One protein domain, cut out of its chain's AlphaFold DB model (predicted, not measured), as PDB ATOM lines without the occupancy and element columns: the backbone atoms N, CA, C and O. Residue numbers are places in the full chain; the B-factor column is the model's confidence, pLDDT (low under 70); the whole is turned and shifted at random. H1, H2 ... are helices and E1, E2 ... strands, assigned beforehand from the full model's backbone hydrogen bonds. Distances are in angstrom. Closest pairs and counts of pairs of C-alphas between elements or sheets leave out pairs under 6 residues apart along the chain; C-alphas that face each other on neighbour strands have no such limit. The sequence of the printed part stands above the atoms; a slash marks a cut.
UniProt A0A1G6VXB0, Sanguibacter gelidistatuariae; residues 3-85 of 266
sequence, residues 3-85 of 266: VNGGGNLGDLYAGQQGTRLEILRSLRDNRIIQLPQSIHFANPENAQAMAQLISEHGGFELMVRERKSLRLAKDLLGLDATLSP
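AT A GLANCE: This is residues 3 to 85 of the 266 residues of a protein of Sanguibacter gelidistatuariae (UniProt A0A1G6VXB0). A small parallel sheet, E1 E2 E3, bends sharply within E2, with H1 and H3 on opposite faces and H2 side by side with H1. Two strand-helix-strand units, E1 H1 E2 and E2 H2 E3, join parallel neighbours through a helix by right-handed crossovers; H3 comes last. The printed part, 83 residues of mixed class, is compact: radius of gyration of the C-alphas 11.3 A, spans 30 by 24 by 20 A.

IN THESE COORDINATES: E2 is residues 32 to 40, E1 6 to 10, E3 60 to 64; H1 is 11 to 26, 21.1 A long, H2 44 to 57, H3 67 to 77. C-alpha 6 is at (-22.647, 14.779, 19.286), C-alpha 77 at (-7.168, 12.678, 11.271).

HOW THE PARTS SIT: Within hydrogen-bond range, at 2.8 A, are N 34 and O 61 of E2 and E3, and N 38 and O 6 of E2 and E1. H2 touches H1, closest C-alphas Leu 24 and His 57, 6.2 A, and H3, closest Ala 51 and Leu 77, 4.4 A. Every O i to N i+4 pair is within range in H2 and H3, 10 of 12 in H1.

THE WHOLE: The printed part has no cut and no long link; no printed residue is under 70 in pLDDT.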
ATOM      1  N   VAL A   3     -18.862  24.502  15.957       93.62
ATOM      2  CA  VAL A   3     -19.649  23.462  15.274       93.62
ATOM      3  C   VAL A   3     -20.247  22.532  16.324       93.62
ATOM      4  O   VAL A   3     -19.573  22.170  17.286       93.62
ATOM      5  N   ASN A   4     -21.519  22.164  16.155       91.94
ATOM      6  CA  ASN A   4     -22.263  21.347  17.117       91.94
ATOM      7  C   ASN A   4     -21.553  20.022  17.440       91.94
ATOM      8  O   ASN A   4     -20.988  19.386  16.552       91.94
ATOM      9  N   GLY A   5     -21.615  19.598  18.704       92.50
ATOM     10  CA  GLY A   5     -21.111  18.295  19.148       92.50
ATOM     11  C   GLY A   5     -22.061  17.138  18.811       92.50
ATOM     12  O   GLY A   5     -23.037  17.307  18.070       92.50
ATOM     13  N   GLY A   6     -21.788  15.963  19.382       90.12
ATOM     14  CA  GLY A   6     -22.647  14.779  19.286       90.12
ATOM     15  C   GLY A   6     -21.923  13.539  18.761       90.12
ATOM     16  O   GLY A   6     -20.799  13.254  19.150       90.12
ATOM     17  N   GLY A   7     -22.586  12.753  17.914       87.50
ATOM     18  CA  GLY A   7     -22.020  11.536  17.319       87.50
ATOM     19  C   GLY A   7     -22.082  11.546  15.798       87.50
ATOM     20  O   GLY A   7     -22.482  10.546  15.220       87.50
ATOM     21  N   ASN A   8     -21.769  12.681  15.169       87.81
ATOM     22  CA  ASN A   8     -21.967  12.924  13.734       87.81
ATOM     23  C   ASN A   8     -20.669  13.267  12.977       87.81
ATOM     24  O   ASN A   8     -20.714  13.876  11.905       87.81
ATOM     25  N   LEU A   9     -19.514  12.906  13.539       90.00
ATOM     26  CA  LEU A   9     -18.218  13.008  12.874       90.00
ATOM     27  C   LEU A   9     -17.847  11.648  12.269       90.00
ATOM     28  O   LEU A   9     -17.441  10.730  12.982       90.00
ATOM     29  N   GLY A  10     -18.010  11.550  10.948       87.38
ATOM     30  CA  GLY A  10     -17.706  10.368  10.146       87.38
ATOM     31  C   GLY A  10     -18.900   9.876   9.321       87.38
ATOM     32  O   GLY A  10     -19.709  10.691   8.872       87.38
ATOM     33  N   ASP A  11     -19.011   8.566   9.099       84.25
ATOM     34  CA  ASP A  11     -19.773   8.021   7.958       84.25
ATOM     35  C   ASP A  11     -21.262   7.772   8.217       84.25
ATOM     36  O   ASP A  11     -22.057   7.742   7.280       84.25
ATOM     37  N   LEU A  12     -21.675   7.645   9.479       76.19
ATOM     38  CA  LEU A  12     -23.073   7.340   9.828       76.19
ATOM     39  C   LEU A  12     -24.048   8.469   9.462       76.19
ATOM     40  O   LEU A  12     -25.241   8.236   9.286       76.19
ATOM     41  N   TYR A  13     -23.551   9.703   9.358       74.88
ATOM     42  CA  TYR A  13     -24.371  10.907   9.261       74.88
ATOM     43  C   TYR A  13     -23.885  11.819   8.127       74.88
ATOM     44  O   TYR A  13     -23.422  12.942   8.346       74.88
ATOM     45  N   ALA A  14     -24.020  11.322   6.891       72.50
ATOM     46  CA  ALA A  14     -23.510  11.956   5.671       72.50
ATOM     47  C   ALA A  14     -23.933  13.429   5.496       72.50
ATOM     48  O   ALA A  14     -23.147  14.247   5.021       72.50
ATOM     49  N   GLY A  15     -25.147  13.801   5.920       73.19
ATOM     50  CA  GLY A  15     -25.634  15.183   5.825       73.19
ATOM     51  C   GLY A  15     -24.831  16.165   6.687       73.19
ATOM     52  O   GLY A  15     -24.351  17.186   6.192       73.19
ATOM     53  N   GLN A  16     -24.653  15.849   7.973       78.50
ATOM     54  CA  GLN A  16     -23.892  16.671   8.919       78.50
ATOM     55  C   GLN A  16     -22.411  16.727   8.534       78.50
ATOM     56  O   GLN A  16     -21.801  17.798   8.591       78.50
ATOM     57  N   GLN A  17     -21.855  15.596   8.091       84.00
ATOM     58  CA  GLN A  17     -20.487  15.534   7.588       84.00
ATOM     59  C   GLN A  17     -20.310  16.429   6.355       84.00
ATOM     60  O   GLN A  17     -19.383  17.232   6.322       84.00
ATOM     61  N   GLY A  18     -21.234  16.391   5.390       85.50
ATOM     62  CA  GLY A  18     -21.194  17.259   4.210       85.50
ATOM     63  C   GLY A  18     -21.164  18.751   4.560       85.50
ATOM     64  O   GLY A  18     -20.319  19.483   4.049       85.50
ATOM     65  N   THR A  19     -22.014  19.193   5.494       87.50
ATOM     66  CA  THR A  19     -22.004  20.589   5.976       87.50
ATOM     67  C   THR A  19     -20.674  20.961   6.638       87.50
ATOM     68  O   THR A  19     -20.164  22.055   6.413       87.50
ATOM     69  N   ARG A  20     -20.077  20.060   7.429       91.88
ATOM     70  CA  ARG A  20     -18.757  20.282   8.044       91.88
ATOM     71  C   ARG A  20     -17.662  20.453   6.991       91.88
ATOM     72  O   ARG A  20     -16.850  21.366   7.111       91.88
ATOM     73  N   LEU A  21     -17.655  19.608   5.960       91.56
ATOM     74  CA  LEU A  21     -16.690  19.708   4.863       91.56
ATOM     75  C   LEU A  21     -16.865  21.020   4.080       91.56
ATOM     76  O   LEU A  21     -15.878  21.646   3.711       91.56
ATOM     77  N   GLU A  22     -18.099  21.473   3.851       91.25
ATOM     78  CA  GLU A  22     -18.364  22.780   3.229       91.25
ATOM     79  C   GLU A  22     -17.844  23.936   4.095       91.25
ATOM     80  O   GLU A  22     -17.149  24.813   3.592       91.25
ATOM     81  N   ILE A  23     -18.088  23.896   5.409       91.62
ATOM     82  CA  ILE A  23     -17.570  24.885   6.365       91.62
ATOM     83  C   ILE A  23     -16.039  24.983   6.292       91.62
ATOM     84  O   ILE A  23     -15.510  26.089   6.187       91.62
ATOM     85  N   LEU A  24     -15.336  23.846   6.304       93.12
ATOM     86  CA  LEU A  24     -13.872  23.803   6.195       93.12
ATOM     87  C   LEU A  24     -13.371  24.359   4.853       93.12
ATOM     88  O   LEU A  24     -12.360  25.049   4.801       93.12
ATOM     89  N   ARG A  25     -14.080  24.104   3.748       93.19
ATOM     90  CA  ARG A  25     -13.698  24.648   2.432       93.19
ATOM     91  C   ARG A  25     -13.941  26.149   2.331       93.19
ATOM     92  O   ARG A  25     -13.131  26.856   1.743       93.19
ATOM     93  N   SER A  26     -15.061  26.631   2.861       92.44
ATOM     94  CA  SER A  26     -15.523  28.002   2.632       92.44
ATOM     95  C   SER A  26     -14.995  29.020   3.640       92.44
ATOM     96  O   SER A  26     -14.949  30.201   3.315       92.44
ATOM     97  N   LEU A  27     -14.624  28.609   4.857       92.38
ATOM     98  CA  LEU A  27     -14.294  29.534   5.950       92.38
ATOM     99  C   LEU A  27     -12.814  29.511   6.356       92.38
ATOM    100  O   LEU A  27     -12.530  29.683   7.538       92.38
ATOM    101  N   ARG A  28     -11.893  29.346   5.398       90.06
ATOM    102  CA  ARG A  28     -10.442  29.110   5.598       90.06
ATOM    103  C   ARG A  28      -9.747  30.043   6.597       90.06
ATOM    104  O   ARG A  28      -8.966  29.572   7.410       90.06
ATOM    105  N   ASP A  29     -10.105  31.323   6.624       90.44
ATOM    106  CA  ASP A  29      -9.479  32.306   7.528       90.44
ATOM    107  C   ASP A  29     -10.068  32.315   8.950       90.44
ATOM    108  O   ASP A  29      -9.720  33.150   9.786       90.44
ATOM    109  N   ASN A  30     -11.005  31.411   9.248       94.94
ATOM    110  CA  ASN A  30     -11.669  31.337  10.540       94.94
ATOM    111  C   ASN A  30     -11.193  30.113  11.319       94.94
ATOM    112  O   ASN A  30     -11.270  28.980  10.839       94.94
ATOM    113  N   ARG A  31     -10.847  30.321  12.595       95.81
ATOM    114  CA  ARG A  31     -10.714  29.206  13.538       95.81
ATOM    115  C   ARG A  31     -12.061  28.497  13.682       95.81
ATOM    116  O   ARG A  31     -13.079  29.130  13.994       95.81
ATOM    117  N   ILE A  32     -12.066  27.187  13.491       96.81
ATOM    118  CA  ILE A  32     -13.214  26.302  13.665       96.81
ATOM    119  C   ILE A  32     -12.948  25.432  14.887       96.81
ATOM    120  O   ILE A  32     -11.951  24.724  14.934       96.81
ATOM    121  N   ILE A  33     -13.859  25.470  15.856       96.81
ATOM    122  CA  ILE A  33     -13.833  24.605  17.034       96.81
ATOM    123  C   ILE A  33     -15.010  23.640  16.913       96.81
ATOM    124  O   ILE A  33     -16.179  24.038  16.973       96.81
ATOM    125  N   GLN A  34     -14.700  22.366  16.715       96.62
ATOM    126  CA  GLN A  34     -15.661  21.277  16.750       96.62
ATOM    127  C   GLN A  34     -15.878  20.875  18.211       96.62
ATOM    128  O   GLN A  34     -14.993  20.298  18.837       96.62
ATOM    129  N   LEU A  35     -17.070  21.174  18.739       97.12
ATOM    130  CA  LEU A  35     -17.483  20.780  20.092       97.12
ATOM    131  C   LEU A  35     -17.482  19.248  20.251       97.12
ATOM    132  O   LEU A  35     -17.532  18.565  19.223       97.12
ATOM    133  N   PRO A  36     -17.483  18.705  21.490       96.75
ATOM    134  CA  PRO A  36     -17.217  17.292  21.767       96.75
ATOM    135  C   PRO A  36     -17.990  16.314  20.873       96.75
ATOM    136  O   PRO A  36     -19.224  16.351  20.815       96.75
ATOM    137  N   GLN A  37     -17.254  15.446  20.174       94.50
ATOM    138  CA  GLN A  37     -17.784  14.440  19.245       94.50
ATOM    139  C   GLN A  37     -17.402  13.007  19.634       94.50
ATOM    140  O   GLN A  37     -16.355  12.765  20.237       94.50
ATOM    141  N   SER A  38     -18.235  12.051  19.216       93.06
ATOM    142  CA  SER A  38     -17.803  10.679  18.931       93.06
ATOM    143  C   SER A  38     -17.429  10.553  17.450       93.06
ATOM    144  O   SER A  38     -18.205  10.968  16.587       93.06
ATOM    145  N   ILE A  39     -16.276   9.948  17.168       93.44
ATOM    146  CA  ILE A  39     -15.729   9.713  15.829       93.44
ATOM    147  C   ILE A  39     -16.062   8.294  15.371       93.44
ATOM    148  O   ILE A  39     -15.853   7.329  16.108       93.44
ATOM    149  N   HIS A  40     -16.553   8.157  14.141       91.44
ATOM    150  CA  HIS A  40     -16.740   6.854  13.511       91.44
ATOM    151  C   HIS A  40     -16.593   6.919  11.988       91.44
ATOM    152  O   HIS A  40     -17.495   7.391  11.300       91.44
ATOM    153  N   PHE A  41     -15.495   6.373  11.469       91.25
ATOM    154  CA  PHE A  41     -15.291   6.154  10.038       91.25
ATOM    155  C   PHE A  41     -15.310   4.655   9.744       91.25
ATOM    156  O   PHE A  41     -14.508   3.907  10.297       91.25
ATOM    157  N   ALA A  42     -16.239   4.235   8.894       89.12
ATOM    158  CA  ALA A  42     -16.291   2.903   8.311       89.12
ATOM    159  C   ALA A  42     -15.447   2.825   7.025       89.12
ATOM    160  O   ALA A  42     -14.865   1.780   6.748       89.12
ATOM    161  N   ASN A  43     -15.353   3.922   6.262       90.94
ATOM    162  CA  ASN A  43     -14.515   4.036   5.072       90.94
ATOM    163  C   ASN A  43     -13.233   4.848   5.379       90.94
ATOM    164  O   ASN A  43     -13.322   6.058   5.620       90.94
ATOM    165  N   PRO A  44     -12.037   4.229   5.318       90.81
ATOM    166  CA  PRO A  44     -10.761   4.924   5.498       90.81
ATOM    167  C   PRO A  44     -10.541   6.100   4.537       90.81
ATOM    168  O   PRO A  44      -9.947   7.103   4.931       90.81
ATOM    169  N   GLU A  45     -11.055   6.028   3.306       93.00
ATOM    170  CA  GLU A  45     -10.910   7.103   2.314       93.00
ATOM    171  C   GLU A  45     -11.616   8.388   2.766       93.00
ATOM    172  O   GLU A  45     -11.095   9.491   2.590       93.00
ATOM    173  N   ASN A  46     -12.776   8.262   3.420       93.56
ATOM    174  CA  ASN A  46     -13.504   9.411   3.959       93.56
ATOM    175  C   ASN A  46     -12.739  10.072   5.111       93.56
ATOM    176  O   ASN A  46     -12.741  11.302   5.230       93.56
ATOM    177  N   ALA A  47     -12.070   9.271   5.944       94.56
ATOM    178  CA  ALA A  47     -11.213   9.780   7.006       94.56
ATOM    179  C   ALA A  47     -10.001  10.522   6.428       94.56
ATOM    180  O   ALA A  47      -9.734  11.655   6.827       94.56
ATOM    181  N   GLN A  48      -9.337   9.937   5.426       94.81
ATOM    182  CA  GLN A  48      -8.198  10.548   4.743       94.81
ATOM    183  C   GLN A  48      -8.581  11.869   4.059       94.81
ATOM    184  O   GLN A  48      -7.884  12.871   4.219       94.81
ATOM    185  N   ALA A  49      -9.717  11.908   3.358       93.88
ATOM    186  CA  ALA A  49     -10.220  13.127   2.729       93.88
ATOM    187  C   ALA A  49     -10.526  14.226   3.762       93.88
ATOM    188  O   ALA A  49     -10.250  15.405   3.528       93.88
ATOM    189  N   MET A  50     -11.076  13.854   4.924       94.94
ATOM    190  CA  MET A  50     -11.294  14.795   6.022       94.94
ATOM    191  C   MET A  50      -9.969  15.288   6.616       94.94
ATOM    192  O   MET A  50      -9.831  16.491   6.833       94.94
ATOM    193  N   ALA A  51      -9.002  14.399   6.841       96.25
ATOM    194  CA  ALA A  51      -7.677  14.737   7.360       96.25
ATOM    195  C   ALA A  51      -6.949  15.731   6.441       96.25
ATOM    196  O   ALA A  51      -6.439  16.751   6.906       96.25
ATOM    197  N   GLN A  52      -6.978  15.485   5.127       95.88
ATOM    198  CA  GLN A  52      -6.415  16.397   4.135       95.88
ATOM    199  C   GLN A  52      -7.079  17.775   4.216       95.88
ATOM    200  O   GLN A  52      -6.391  18.788   4.308       95.88
ATOM    201  N   LEU A  53      -8.411  17.825   4.243       95.12
ATOM    202  CA  LEU A  53      -9.135  19.093   4.287       95.12
ATOM    203  C   LEU A  53      -8.875  19.878   5.583       95.12
ATOM    204  O   LEU A  53      -8.780  21.104   5.553       95.12
ATOM    205  N   ILE A  54      -8.758  19.185   6.715       95.38
ATOM    206  CA  ILE A  54      -8.378  19.777   8.003       95.38
ATOM    207  C   ILE A  54      -6.977  20.385   7.925       95.38
ATOM    208  O   ILE A  54      -6.794  21.535   8.323       95.38
ATOM    209  N   SER A  55      -6.014  19.629   7.389       94.62
ATOM    210  CA  SER A  55      -4.627  20.070   7.215       94.62
ATOM    211  C   SER A  55      -4.549  21.312   6.328       94.62
ATOM    212  O   SER A  55      -3.954  22.319   6.706       94.62
ATOM    213  N   GLU A  56      -5.247  21.293   5.192       94.12
ATOM    214  CA  GLU A  56      -5.339  22.437   4.290       94.12
ATOM    215  C   GLU A  56      -5.988  23.658   4.965       94.12
ATOM    216  O   GLU A  56      -5.559  24.792   4.739       94.12
ATOM    217  N   HIS A  57      -7.031  23.454   5.776       95.50
ATOM    218  CA  HIS A  57      -7.709  24.534   6.500       95.50
ATOM    219  C   HIS A  57      -6.798  25.208   7.534       95.50
ATOM    220  O   HIS A  57      -6.866  26.421   7.701       95.50
ATOM    221  N   GLY A  58      -5.963  24.446   8.245       93.19
ATOM    222  CA  GLY A  58      -4.953  24.949   9.190       93.19
ATOM    223  C   GLY A  58      -5.487  25.540  10.506       93.19
ATOM    224  O   GLY A  58      -4.754  25.629  11.485       93.19
ATOM    225  N   GLY A  59      -6.768  25.913  10.571       94.88
ATOM    226  CA  GLY A  59      -7.422  26.499  11.748       94.88
ATOM    227  C   GLY A  59      -8.526  25.635  12.365       94.88
ATOM    228  O   GLY A  59      -9.582  26.175  12.696       94.88
ATOM    229  N   PHE A  60      -8.348  24.313  12.467       96.69
ATOM    230  CA  PHE A  60      -9.370  23.393  12.987       96.69
ATOM    231  C   PHE A  60      -8.954  22.756  14.315       96.69
ATOM    232  O   PHE A  60      -7.912  22.119  14.416       96.69
ATOM    233  N   GLU A  61      -9.810  22.893  15.322       96.88
ATOM    234  CA  GLU A  61      -9.651  22.296  16.642       96.88
ATOM    235  C   GLU A  61     -10.797  21.328  16.916       96.88
ATOM    236  O   GLU A  61     -11.968  21.637  16.674       96.88
ATOM    237  N   LEU A  62     -10.452  20.155  17.438       97.75
ATOM    238  CA  LEU A  62     -11.390  19.073  17.675       97.75
ATOM    239  C   LEU A  62     -11.467  18.744  19.158       97.75
ATOM    240  O   LEU A  62     -10.460  18.429  19.787       97.75
ATOM    241  N   MET A  63     -12.683  18.748  19.691       98.00
ATOM    242  CA  MET A  63     -12.991  18.174  20.990       98.00
ATOM    243  C   MET A  63     -13.662  16.811  20.799       98.00
ATOM    244  O   MET A  63     -14.522  16.637  19.930       98.00
ATOM    245  N   VAL A  64     -13.317  15.849  21.645       97.12
ATOM    246  CA  VAL A  64     -13.885  14.494  21.644       97.12
ATOM    247  C   VAL A  64     -14.370  14.122  23.032       97.12
ATOM    248  O   VAL A  64     -13.782  14.547  24.026       97.12
ATOM    249  N   ARG A  65     -15.444  13.331  23.099       95.62
ATOM    250  CA  ARG A  65     -16.113  13.023  24.375       95.62
ATOM    251  C   ARG A  65     -15.712  11.724  25.048       95.62
ATOM    252  O   ARG A  65     -16.121  11.473  26.174       95.62
ATOM    253  N   GLU A  66     -14.898  10.917  24.385       94.81
ATOM    254  CA  GLU A  66     -14.425   9.645  24.920       94.81
ATOM    255  C   GLU A  66     -13.024   9.294  24.368       94.81
ATOM    256  O   GLU A  66     -12.550   9.887  23.389       94.81
ATOM    257  N   ARG A  67     -12.334   8.344  25.021       94.81
ATOM    258  CA  ARG A  67     -10.919   8.000  24.759       94.81
ATOM    259  C   ARG A  67     -10.655   7.264  23.438       94.81
ATOM    260  O   ARG A  67      -9.592   7.448  22.851       94.81
ATOM    261  N   LYS A  68     -11.568   6.412  22.972       94.19
ATOM    262  CA  LYS A  68     -11.543   5.811  21.627       94.19
ATOM    263  C   LYS A  68     -11.554   6.904  20.558       94.19
ATOM    264  O   LYS A  68     -10.693   6.869  19.688       94.19
ATOM    265  N   SER A  69     -12.421   7.909  20.652       95.69
ATOM    266  CA  SER A  69     -12.433   9.048  19.721       95.69
ATOM    267  C   SER A  69     -11.165   9.890  19.798       95.69
ATOM    268  O   SER A  69     -10.707  10.372  18.769       95.69
ATOM    269  N   LEU A  70     -10.563  10.038  20.981       96.94
ATOM    270  CA  LEU A  70      -9.261  10.698  21.119       96.94
ATOM    271  C   LEU A  70      -8.162   9.975  20.335       96.94
ATOM    272  O   LEU A  70      -7.404  10.619  19.616       96.94
ATOM    273  N   ARG A  71      -8.113   8.640  20.423       96.44
ATOM    274  CA  ARG A  71      -7.180   7.836  19.622       96.44
ATOM    275  C   ARG A  71      -7.477   7.960  18.130       96.44
ATOM    276  O   ARG A  71      -6.586   8.300  17.368       96.44
ATOM    277  N   LEU A  72      -8.740   7.805  17.727       95.75
ATOM    278  CA  LEU A  72      -9.145   7.922  16.320       95.75
ATOM    279  C   LEU A  72      -8.861   9.309  15.727       95.75
ATOM    280  O   LEU A  72      -8.528   9.400  14.551       95.75
ATOM    281  N   ALA A  73      -8.967  10.386  16.510       97.12
ATOM    282  CA  ALA A  73      -8.601  11.726  16.055       97.12
ATOM    283  C   ALA A  73      -7.120  11.801  15.665       97.12
ATOM    284  O   ALA A  73      -6.785  12.362  14.621       97.12
ATOM    285  N   LYS A  74      -6.248  11.187  16.466       97.06
ATOM    286  CA  LYS A  74      -4.818  11.121  16.178       97.06
ATOM    287  C   LYS A  74      -4.526  10.191  15.004       97.06
ATOM    288  O   LYS A  74      -3.886  10.609  14.045       97.06
ATOM    289  N   ASP A  75      -5.046   8.970  15.063       96.81
ATOM    290  CA  ASP A  75      -4.704   7.894  14.130       96.81
ATOM    291  C   ASP A  75      -5.274   8.129  12.725       96.81
ATOM    292  O   ASP A  75      -4.614   7.834  11.733       96.81
ATOM    293  N   LEU A  76      -6.498   8.663  12.625       96.00
ATOM    294  CA  LEU A  76      -7.190   8.836  11.345       96.00
ATOM    295  C   LEU A  76      -7.118  10.261  10.797       96.00
ATOM    296  O   LEU A  76      -7.156  10.442   9.583       96.00
ATOM    297  N   LEU A  77      -7.083  11.269  11.675       95.56
ATOM    298  CA  LEU A  77      -7.168  12.678  11.271       95.56
ATOM    299  C   LEU A  77      -5.869  13.455  11.500       95.56
ATOM    300  O   LEU A  77      -5.795  14.610  11.090       95.56
ATOM    301  N   GLY A  78      -4.863  12.854  12.145       95.25
ATOM    302  CA  GLY A  78      -3.609  13.533  12.477       95.25
ATOM    303  C   GLY A  78      -3.788  14.690  13.463       95.25
ATOM    304  O   GLY A  78      -3.010  15.639  13.437       95.25
ATOM    305  N   LEU A  79      -4.833  14.645  14.296       96.19
ATOM    306  CA  LEU A  79      -5.180  15.716  15.226       96.19
ATOM    307  C   LEU A  79      -4.908  15.333  16.678       96.19
ATOM    308  O   LEU A  79      -5.418  14.326  17.173       96.19
ATOM    309  N   ASP A  80      -4.236  16.226  17.401       96.31
ATOM    310  CA  ASP A  80      -4.215  16.216  18.863       96.31
ATOM    311  C   ASP A  80      -5.513  16.848  19.392       96.31
ATOM    312  O   ASP A  80      -5.599  18.040  19.690       96.31
ATOM    313  N   ALA A  81      -6.574  16.040  19.436       97.69
ATOM    314  CA  ALA A  81      -7.877  16.478  19.923       97.69
ATOM    315  C   ALA A  81      -7.886  16.703  21.445       97.69
ATOM    316  O   ALA A  81      -7.179  16.046  22.208       97.69
ATOM    317  N   THR A  82      -8.762  17.594  21.906       97.88
ATOM    318  CA  THR A  82      -9.007  17.812  23.336       97.88
ATOM    319  C   THR A  82     -10.073  16.846  23.841       97.88
ATOM    320  O   THR A  82     -11.203  16.833  23.346       97.88
ATOM    321  N   LEU A  83      -9.742  16.051  24.858       97.56
ATOM    322  CA  LEU A  83     -10.721  15.225  25.561       97.56
ATOM    323  C   LEU A  83     -11.562  16.112  26.490       97.56
ATOM    324  O   LEU A  83     -11.025  16.785  27.364       97.56
ATOM    325  N   SER A  84     -12.878  16.112  26.303       96.44
ATOM    326  CA  SER A  84     -13.821  16.941  27.062       96.44
ATOM    327  C   SER A  84     -15.118  16.177  27.293       96.44
ATOM    328  O   SER A  84     -15.543  15.479  26.380       96.44
ATOM    329  N   PRO A  85     -15.812  16.343  28.430       95.06
ATOM    330  CA  PRO A  85     -17.129  15.748  28.616       95.06
ATOM    331  C   PRO A  85     -18.109  16.179  27.518       95.06
ATOM    332  O   PRO A  85     -17.920  17.213  26.865       95.06
TER     333      PRO A  85